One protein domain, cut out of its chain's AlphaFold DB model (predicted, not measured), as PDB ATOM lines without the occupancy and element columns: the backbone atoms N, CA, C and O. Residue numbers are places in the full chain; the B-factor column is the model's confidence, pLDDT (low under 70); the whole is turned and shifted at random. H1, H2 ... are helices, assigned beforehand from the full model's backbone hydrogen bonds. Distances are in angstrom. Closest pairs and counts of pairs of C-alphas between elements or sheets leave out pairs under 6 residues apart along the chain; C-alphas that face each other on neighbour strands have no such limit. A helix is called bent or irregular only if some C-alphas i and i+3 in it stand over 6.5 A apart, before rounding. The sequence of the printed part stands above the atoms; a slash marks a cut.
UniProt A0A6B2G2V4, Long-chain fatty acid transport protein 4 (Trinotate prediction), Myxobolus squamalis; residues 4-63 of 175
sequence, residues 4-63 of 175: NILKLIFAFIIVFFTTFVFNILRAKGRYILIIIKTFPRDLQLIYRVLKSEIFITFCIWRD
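AT A GLANCE: This is residues 4 to 63 of the 175 residues of the protein "Long-chain fatty acid transport protein 4 (Trinotate prediction)" of Myxobolus squamalis (UniProt A0A6B2G2V4). Going along the printed part from residue 4, you meet two long helices that make an open, flat V: H1 is one limb, a tight turn at residues 27 and 28 makes the corner, and the bent helix H2 is the other limb. The limbs come near each other beside the corner, and the space between their far parts is empty. You will find 60 residues with two named helices, H1 then H2, and no named strand; the class is all helix. The whole is extended, with a radius of gyration of the C-alphas of 17.7 A, and it spans 50 by 40 by 6 A.

HOW THE PARTS SIT: Begin with H1, residues 4 to 26, and go over the tight link to H2, residues 29 to 61. H2 was assigned as one helix by its hydrogen bonds, but it is bent: C-alphas 37 and 40 are 7.1 A apart. Its arms, H2a at residues 29 to 37 and H2b at residues 40 to 61, stand at a steep tilt of 41 degrees. Look at Ile 24 and Ile 32 for the closest C-alphas of H1 and H2a, 7.6 A apart; the two are close but not clearly touching. They run opposite ways at a steep tilt of 69 degrees, only just short of perpendicular. H1 and H2b are apart. In H1, H2a and H2b, every O i to N i+4 pair is within hydrogen-bond range.

IN THESE COORDINATES: Find C-alpha 4 at (-36.573, 21.586, -29.233); from there H1 runs 32.5 A to C-alpha 26. H2a begins at C-alpha 29, at (-68.550, 39.953, -15.855). H2b runs 31.3 A from C-alpha 40 to C-alpha 61, at (-23.513, 52.185, -15.860).

THE WHOLE: The C-alphas farthest apart, those of Lys 28 and Asp 63, are 51.3 A apart. The printed part has no cut. The model's pLDDT is under 70 at residues 27 to 29.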
ATOM      1  N   ASN A   4     -35.521  22.334 -29.920       86.94
ATOM      2  CA  ASN A   4     -36.573  21.586 -29.233       86.94
ATOM      3  C   ASN A   4     -37.036  22.267 -27.937       86.94
ATOM      4  O   ASN A   4     -38.232  22.292 -27.656       86.94
ATOM      5  N   ILE A   5     -36.114  22.878 -27.186       84.75
ATOM      6  CA  ILE A   5     -36.434  23.634 -25.968       84.75
ATOM      7  C   ILE A   5     -37.234  24.885 -26.338       84.75
ATOM      8  O   ILE A   5     -38.250  25.177 -25.710       84.75
ATOM      9  N   LEU A   6     -36.843  25.583 -27.409       85.88
ATOM     10  CA  LEU A   6     -37.566  26.766 -27.878       85.88
ATOM     11  C   LEU A   6     -39.000  26.429 -28.316       85.88
ATOM     12  O   LEU A   6     -39.933  27.136 -27.943       85.88
ATOM     13  N   LYS A   7     -39.192  25.326 -29.054       88.25
ATOM     14  CA  LYS A   7     -40.524  24.835 -29.451       88.25
ATOM     15  C   LYS A   7     -41.392  24.472 -28.246       88.25
ATOM     16  O   LYS A   7     -42.580  24.782 -28.246       88.25
ATOM     17  N   LEU A   8     -40.803  23.857 -27.221       87.56
ATOM     18  CA  LEU A   8     -41.509  23.495 -25.995       87.56
ATOM     19  C   LEU A   8     -41.967  24.742 -25.225       87.56
ATOM     20  O   LEU A   8     -43.133  24.828 -24.849       87.56
ATOM     21  N   ILE A   9     -41.090  25.738 -25.065       88.31
ATOM     22  CA  ILE A   9     -41.434  27.029 -24.447       88.31
ATOM     23  C   ILE A   9     -42.573  27.704 -25.218       88.31
ATOM     24  O   ILE A   9     -43.546  28.154 -24.617       88.31
ATOM     25  N   PHE A  10     -42.494  27.723 -26.551       90.94
ATOM     26  CA  PHE A  10     -43.536  28.312 -27.392       90.94
ATOM     27  C   PHE A  10     -44.882  27.591 -27.235       90.94
ATOM     28  O   PHE A  10     -45.918  28.242 -27.116       90.94
ATOM     29  N   ALA A  11     -44.873  26.256 -27.164       89.00
ATOM     30  CA  ALA A  11     -46.074  25.461 -26.928       89.00
ATOM     31  C   ALA A  11     -46.701  25.760 -25.555       89.00
ATOM     32  O   ALA A  11     -47.914  25.947 -25.470       89.00
ATOM     33  N   PHE A  12     -45.892  25.886 -24.498       91.88
ATOM     34  CA  PHE A  12     -46.375  26.277 -23.169       91.88
ATOM     35  C   PHE A  12     -46.976  27.685 -23.153       91.88
ATOM     36  O   PHE A  12     -48.036  27.877 -22.559       91.88
ATOM     37  N   ILE A  13     -46.351  28.654 -23.829       90.56
ATOM     38  CA  ILE A  13     -46.878  30.023 -23.937       90.56
ATOM     39  C   ILE A  13     -48.221  30.022 -24.668       90.56
ATOM     40  O   ILE A  13     -49.161  30.656 -24.195       90.56
ATOM     41  N   ILE A  14     -48.337  29.288 -25.781       91.25
ATOM     42  CA  ILE A  14     -49.591  29.178 -26.535       91.25
ATOM     43  C   ILE A  14     -50.679  28.564 -25.656       91.25
ATOM     44  O   ILE A  14     -51.736  29.169 -25.520       91.25
ATOM     45  N   VAL A  15     -50.417  27.420 -25.013       89.81
ATOM     46  CA  VAL A  15     -51.396  26.750 -24.141       89.81
ATOM     47  C   VAL A  15     -51.800  27.655 -22.978       89.81
ATOM     48  O   VAL A  15     -52.988  27.775 -22.678       89.81
ATOM     49  N   PHE A  16     -50.845  28.335 -22.341       88.06
ATOM     50  CA  PHE A  16     -51.132  29.290 -21.276       88.06
ATOM     51  C   PHE A  16     -52.015  30.433 -21.782       88.06
ATOM     52  O   PHE A  16     -53.045  30.714 -21.177       88.06
ATOM     53  N   PHE A  17     -51.669  31.043 -22.917       87.00
ATOM     54  CA  PHE A  17     -52.408  32.166 -23.486       87.00
ATOM     55  C   PHE A  17     -53.814  31.757 -23.929       87.00
ATOM     56  O   PHE A  17     -54.778  32.447 -23.609       87.00
ATOM     57  N   THR A  18     -53.976  30.605 -24.584       85.94
ATOM     58  CA  THR A  18     -55.296  30.096 -24.983       85.94
ATOM     59  C   THR A  18     -56.151  29.764 -23.770       85.94
ATOM     60  O   THR A  18     -57.334  30.087 -23.757       85.94
ATOM     61  N   THR A  19     -55.566  29.176 -22.723       80.56
ATOM     62  CA  THR A  19     -56.281  28.852 -21.480       80.56
ATOM     63  C   THR A  19     -56.636  30.122 -20.711       80.56
ATOM     64  O   THR A  19     -57.734  30.228 -20.171       80.56
ATOM     65  N   PHE A  20     -55.755  31.119 -20.698       81.81
ATOM     66  CA  PHE A  20     -55.984  32.430 -20.095       81.81
ATOM     67  C   PHE A  20     -57.110  33.188 -20.810       81.81
ATOM     68  O   PHE A  20     -58.065  33.611 -20.164       81.81
ATOM     69  N   VAL A  21     -57.061  33.273 -22.143       80.06
ATOM     70  CA  VAL A  21     -58.110  33.886 -22.973       80.06
ATOM     71  C   VAL A  21     -59.431  33.137 -22.814       80.06
ATOM     72  O   VAL A  21     -60.454  33.765 -22.571       80.06
ATOM     73  N   PHE A  22     -59.428  31.803 -22.879       78.88
ATOM     74  CA  PHE A  22     -60.629  30.992 -22.681       78.88
ATOM     75  C   PHE A  22     -61.244  31.203 -21.295       78.88
ATOM     76  O   PHE A  22     -62.459  31.360 -21.183       78.88
ATOM     77  N   ASN A  23     -60.423  31.269 -20.242       70.81
ATOM     78  CA  ASN A  23     -60.897  31.566 -18.894       70.81
ATOM     79  C   ASN A  23     -61.432  32.992 -18.773       70.81
ATOM     80  O   ASN A  23     -62.460  33.149 -18.130       70.81
ATOM     81  N   ILE A  24     -60.821  33.997 -19.413       71.19
ATOM     82  CA  ILE A  24     -61.349  35.373 -19.472       71.19
ATOM     83  C   ILE A  24     -62.693  35.421 -20.206       71.19
ATOM     84  O   ILE A  24     -63.624  36.053 -19.717       71.19
ATOM     85  N   LEU A  25     -62.821  34.723 -21.337       71.38
ATOM     86  CA  LEU A  25     -64.063  34.646 -22.111       71.38
ATOM     87  C   LEU A  25     -65.179  33.920 -21.341       71.38
ATOM     88  O   LEU A  25     -66.346  34.284 -21.459       71.38
ATOM     89  N   ARG A  26     -64.832  32.919 -20.519       71.81
ATOM     90  CA  ARG A  26     -65.757  32.256 -19.581       71.81
ATOM     91  C   ARG A  26     -65.976  33.030 -18.286       71.81
ATOM     92  O   ARG A  26     -66.892  32.700 -17.525       71.81
ATOM     93  N   ALA A  27     -65.131  34.012 -17.999       64.12
ATOM     94  CA  ALA A  27     -65.174  34.741 -16.757       64.12
ATOM     95  C   ALA A  27     -66.452  35.578 -16.739       64.12
ATOM     96  O   ALA A  27     -66.639  36.496 -17.535       64.12
ATOM     97  N   LYS A  28     -67.358  35.263 -15.807       68.50
ATOM     98  CA  LYS A  28     -68.544  36.091 -15.548       68.50
ATOM     99  C   LYS A  28     -68.096  37.547 -15.368       68.50
ATOM    100  O   LYS A  28     -67.040  37.773 -14.775       68.50
ATOM    101  N   GLY A  29     -68.907  38.519 -15.801       69.88
ATOM    102  CA  GLY A  29     -68.550  39.953 -15.855       69.88
ATOM    103  C   GLY A  29     -67.894  40.537 -14.593       69.88
ATOM    104  O   GLY A  29     -67.149  41.507 -14.672       69.88
ATOM    105  N   ARG A  30     -68.066  39.890 -13.435       72.50
ATOM    106  CA  ARG A  30     -67.341  40.167 -12.190       72.50
ATOM    107  C   ARG A  30     -65.805  40.129 -12.317       72.50
ATOM    108  O   ARG A  30     -65.159  40.968 -11.704       72.50
ATOM    109  N   TYR A  31     -65.208  39.227 -13.098       76.31
ATOM    110  CA  TYR A  31     -63.745  39.188 -13.293       76.31
ATOM    111  C   TYR A  31     -63.243  40.313 -14.199       76.31
ATOM    112  O   TYR A  31     -62.219  40.920 -13.905       76.31
ATOM    113  N   ILE A  32     -63.994  40.638 -15.255       79.25
ATOM    114  CA  ILE A  32     -63.703  41.782 -16.129       79.25
ATOM    115  C   ILE A  32     -63.740  43.078 -15.306       79.25
ATOM    116  O   ILE A  32     -62.830  43.895 -15.399       79.25
ATOM    117  N   LEU A  33     -64.736  43.221 -14.422       80.62
ATOM    118  CA  LEU A  33     -64.823  44.341 -13.483       80.62
ATOM    119  C   LEU A  33     -63.627  44.404 -12.521       80.62
ATOM    120  O   LEU A  33     -63.133  45.497 -12.255       80.62
ATOM    121  N   ILE A  34     -63.145  43.261 -12.013       84.69
ATOM    122  CA  ILE A  34     -61.938  43.213 -11.169       84.69
ATOM    123  C   ILE A  34     -60.727  43.707 -11.959       84.69
ATOM    124  O   ILE A  34     -60.056  44.613 -11.481       84.69
ATOM    125  N   ILE A  35     -60.494  43.178 -13.165       85.81
ATOM    126  CA  ILE A  35     -59.358  43.564 -14.012       85.81
ATOM    127  C   ILE A  35     -59.404  45.061 -14.309       85.81
ATOM    128  O   ILE A  35     -58.426  45.751 -14.059       85.81
ATOM    129  N   ILE A  36     -60.542  45.596 -14.762       87.88
ATOM    130  CA  ILE A  36     -60.685  47.031 -15.051       87.88
ATOM    131  C   ILE A  36     -60.406  47.873 -13.800       87.88
ATOM    132  O   ILE A  36     -59.738  48.902 -13.884       87.88
ATOM    133  N   LYS A  37     -60.884  47.437 -12.627       90.88
ATOM    134  CA  LYS A  37     -60.689  48.163 -11.367       90.88
ATOM    135  C   LYS A  37     -59.248  48.083 -10.853       90.88
ATOM    136  O   LYS A  37     -58.790  49.028 -10.215       90.88
ATOM    137  N   THR A  38     -58.530  46.988 -11.101       91.62
ATOM    138  CA  THR A  38     -57.138  46.810 -10.657       91.62
ATOM    139  C   THR A  38     -56.109  47.339 -11.647       91.62
ATOM    140  O   THR A  38     -55.030  47.756 -11.228       91.62
ATOM    141  N   PHE A  39     -56.458  47.406 -12.932       92.12
ATOM    142  CA  PHE A  39     -55.560  47.779 -14.020       92.12
ATOM    143  C   PHE A  39     -54.791  49.094 -13.792       92.12
ATOM    144  O   PHE A  39     -53.585  49.101 -14.035       92.12
ATOM    145  N   PRO A  40     -55.383  50.185 -13.258       94.06
ATOM    146  CA  PRO A  40     -54.630  51.416 -12.994       94.06
ATOM    147  C   PRO A  40     -53.497  51.233 -11.974       94.06
ATOM    148  O   PRO A  40     -52.402  51.764 -12.157       94.06
ATOM    149  N   ARG A  41     -53.738  50.456 -10.910       93.69
ATOM    150  CA  ARG A  41     -52.722  50.124  -9.901       93.69
ATOM    151  C   ARG A  41     -51.628  49.255 -10.513       93.69
ATOM    152  O   ARG A  41     -50.451  49.490 -10.251       93.69
ATOM    153  N   ASP A  42     -52.011  48.275 -11.325       92.69
ATOM    154  CA  ASP A  42     -51.074  47.340 -11.945       92.69
ATOM    155  C   ASP A  42     -50.185  48.070 -12.979       92.69
ATOM    156  O   ASP A  42     -48.968  47.890 -12.989       92.69
ATOM    157  N   LEU A  43     -50.744  49.010 -13.753       96.06
ATOM    158  CA  LEU A  43     -49.977  49.929 -14.604       96.06
ATOM    159  C   LEU A  43     -49.034  50.825 -13.797       96.06
ATOM    160  O   LEU A  43     -47.885  51.028 -14.194       96.06
ATOM    161  N   GLN A  44     -49.487  51.361 -12.660       95.56
ATOM    162  CA  GLN A  44     -48.639  52.180 -11.797       95.56
ATOM    163  C   GLN A  44     -47.465  51.370 -11.230       95.56
ATOM    164  O   GLN A  44     -46.353  51.895 -11.144       95.56
ATOM    165  N   LEU A  45     -47.692  50.104 -10.873       94.38
ATOM    166  CA  LEU A  45     -46.642  49.184 -10.452       94.38
ATOM    167  C   LEU A  45     -45.632  48.957 -11.581       94.38
ATOM    168  O   LEU A  45     -44.441  49.158 -11.359       94.38
ATOM    169  N   ILE A  46     -46.102  48.624 -12.788       95.81
ATOM    170  CA  ILE A  46     -45.241  48.423 -13.965       95.81
ATOM    171  C   ILE A  46     -44.390  49.668 -14.225       95.81
ATOM    172  O   ILE A  46     -43.173  49.567 -14.347       95.81
ATOM    173  N   TYR A  47     -45.000  50.854 -14.242       96.50
ATOM    174  CA  TYR A  47     -44.278  52.109 -14.434       96.50
ATOM    175  C   TYR A  47     -43.209  52.343 -13.356       96.50
ATOM    176  O   TYR A  47     -42.081  52.711 -13.684       96.50
ATOM    177  N   ARG A  48     -43.532  52.120 -12.074       95.62
ATOM    178  CA  ARG A  48     -42.579  52.292 -10.966       95.62
ATOM    179  C   ARG A  48     -41.411  51.318 -11.070       95.62
ATOM    180  O   ARG A  48     -40.276  51.750 -10.910       95.62
ATOM    181  N   VAL A  49     -41.680  50.049 -11.374       96.19
ATOM    182  CA  VAL A  49     -40.642  49.025 -11.553       96.19
ATOM    183  C   VAL A  49     -39.748  49.381 -12.734       96.19
ATOM    184  O   VAL A  49     -38.545  49.501 -12.549       96.19
ATOM    185  N   LEU A  50     -40.315  49.661 -13.913       96.81
ATOM    186  CA  LEU A  50     -39.534  50.036 -15.097       96.81
ATOM    187  C   LEU A  50     -38.679  51.283 -14.853       96.81
ATOM    188  O   LEU A  50     -37.510  51.318 -15.224       96.81
ATOM    189  N   LYS A  51     -39.239  52.303 -14.196       96.06
ATOM    190  CA  LYS A  51     -38.497  53.514 -13.838       96.06
ATOM    191  C   LYS A  51     -37.327  53.204 -12.902       96.06
ATOM    192  O   LYS A  51     -36.242  53.743 -13.109       96.06
ATOM    193  N   SER A  52     -37.542  52.366 -11.889       93.81
ATOM    194  CA  SER A  52     -36.491  51.942 -10.961       93.81
ATOM    195  C   SER A  52     -35.417  51.114 -11.661       93.81
ATOM    196  O   SER A  52     -34.242  51.382 -11.450       93.81
ATOM    197  N   GLU A  53     -35.792  50.185 -12.539       92.62
ATOM    198  CA  GLU A  53     -34.854  49.365 -13.316       92.62
ATOM    199  C   GLU A  53     -33.973  50.219 -14.230       92.62
ATOM    200  O   GLU A  53     -32.748  50.091 -14.226       92.62
ATOM    201  N   ILE A  54     -34.577  51.162 -14.962       95.88
ATOM    202  CA  ILE A  54     -33.836  52.116 -15.800       95.88
ATOM    203  C   ILE A  54     -32.882  52.952 -14.937       95.88
ATOM    204  O   ILE A  54     -31.728  53.154 -15.312       95.88
ATOM    205  N   PHE A  55     -33.339  53.427 -13.775       93.44
ATOM    206  CA  PHE A  55     -32.524  54.220 -12.858       93.44
ATOM    207  C   PHE A  55     -31.354  53.424 -12.261       93.44
ATOM    208  O   PHE A  55     -30.228  53.912 -12.264       93.44
ATOM    209  N   ILE A  56     -31.589  52.199 -11.786       92.62
ATOM    210  CA  ILE A  56     -30.548  51.322 -11.236       92.62
ATOM    211  C   ILE A  56     -29.532  50.982 -12.326       92.62
ATOM    212  O   ILE A  56     -28.332  51.117 -12.100       92.62
ATOM    213  N   THR A  57     -30.001  50.640 -13.528       92.62
ATOM    214  CA  THR A  57     -29.134  50.385 -14.688       92.62
ATOM    215  C   THR A  57     -28.279  51.607 -15.014       92.62
ATOM    216  O   THR A  57     -27.078  51.477 -15.237       92.62
ATOM    217  N   PHE A  58     -28.864  52.807 -14.984       94.38
ATOM    218  CA  PHE A  58     -28.127  54.056 -15.157       94.38
ATOM    219  C   PHE A  58     -27.066  54.264 -14.065       94.38
ATOM    220  O   PHE A  58     -25.940  54.635 -14.387       94.38
ATOM    221  N   CYS A  59     -27.391  54.010 -12.794       93.19
ATOM    222  CA  CYS A  59     -26.439  54.121 -11.686       93.19
ATOM    223  C   CYS A  59     -25.278  53.134 -11.830       93.19
ATOM    224  O   CYS A  59     -24.129  53.544 -11.704       93.19
ATOM    225  N   ILE A  60     -25.561  51.871 -12.163       92.56
ATOM    226  CA  ILE A  60     -24.537  50.844 -12.403       92.56
ATOM    227  C   ILE A  60     -23.657  51.240 -13.591       92.56
ATOM    228  O   ILE A  60     -22.435  51.180 -13.501       92.56
ATOM    229  N   TRP A  61     -24.255  51.718 -14.686       95.44
ATOM    230  CA  TRP A  61     -23.513  52.185 -15.860       95.44
ATOM    231  C   TRP A  61     -22.591  53.378 -15.554       95.44
ATOM    232  O   TRP A  61     -21.551  53.539 -16.188       95.44
ATOM    233  N   ARG A  62     -22.955  54.211 -14.572       93.62
ATOM    234  CA  ARG A  62     -22.159  55.351 -14.088       93.62
ATOM    235  C   ARG A  62     -21.182  55.000 -12.963       93.62
ATOM    236  O   ARG A  62     -20.514  55.912 -12.483       93.62
ATOM    237  N   ASP A  63     -21.125  53.739 -12.537       93.69
ATOM    238  CA  ASP A  63     -20.377  53.279 -11.359       93.69
ATOM    239  C   ASP A  63     -20.751  54.043 -10.069       93.69
ATOM    240  O   ASP A  63     -19.942  54.322  -9.185       93.69
TER     241      ASP A  63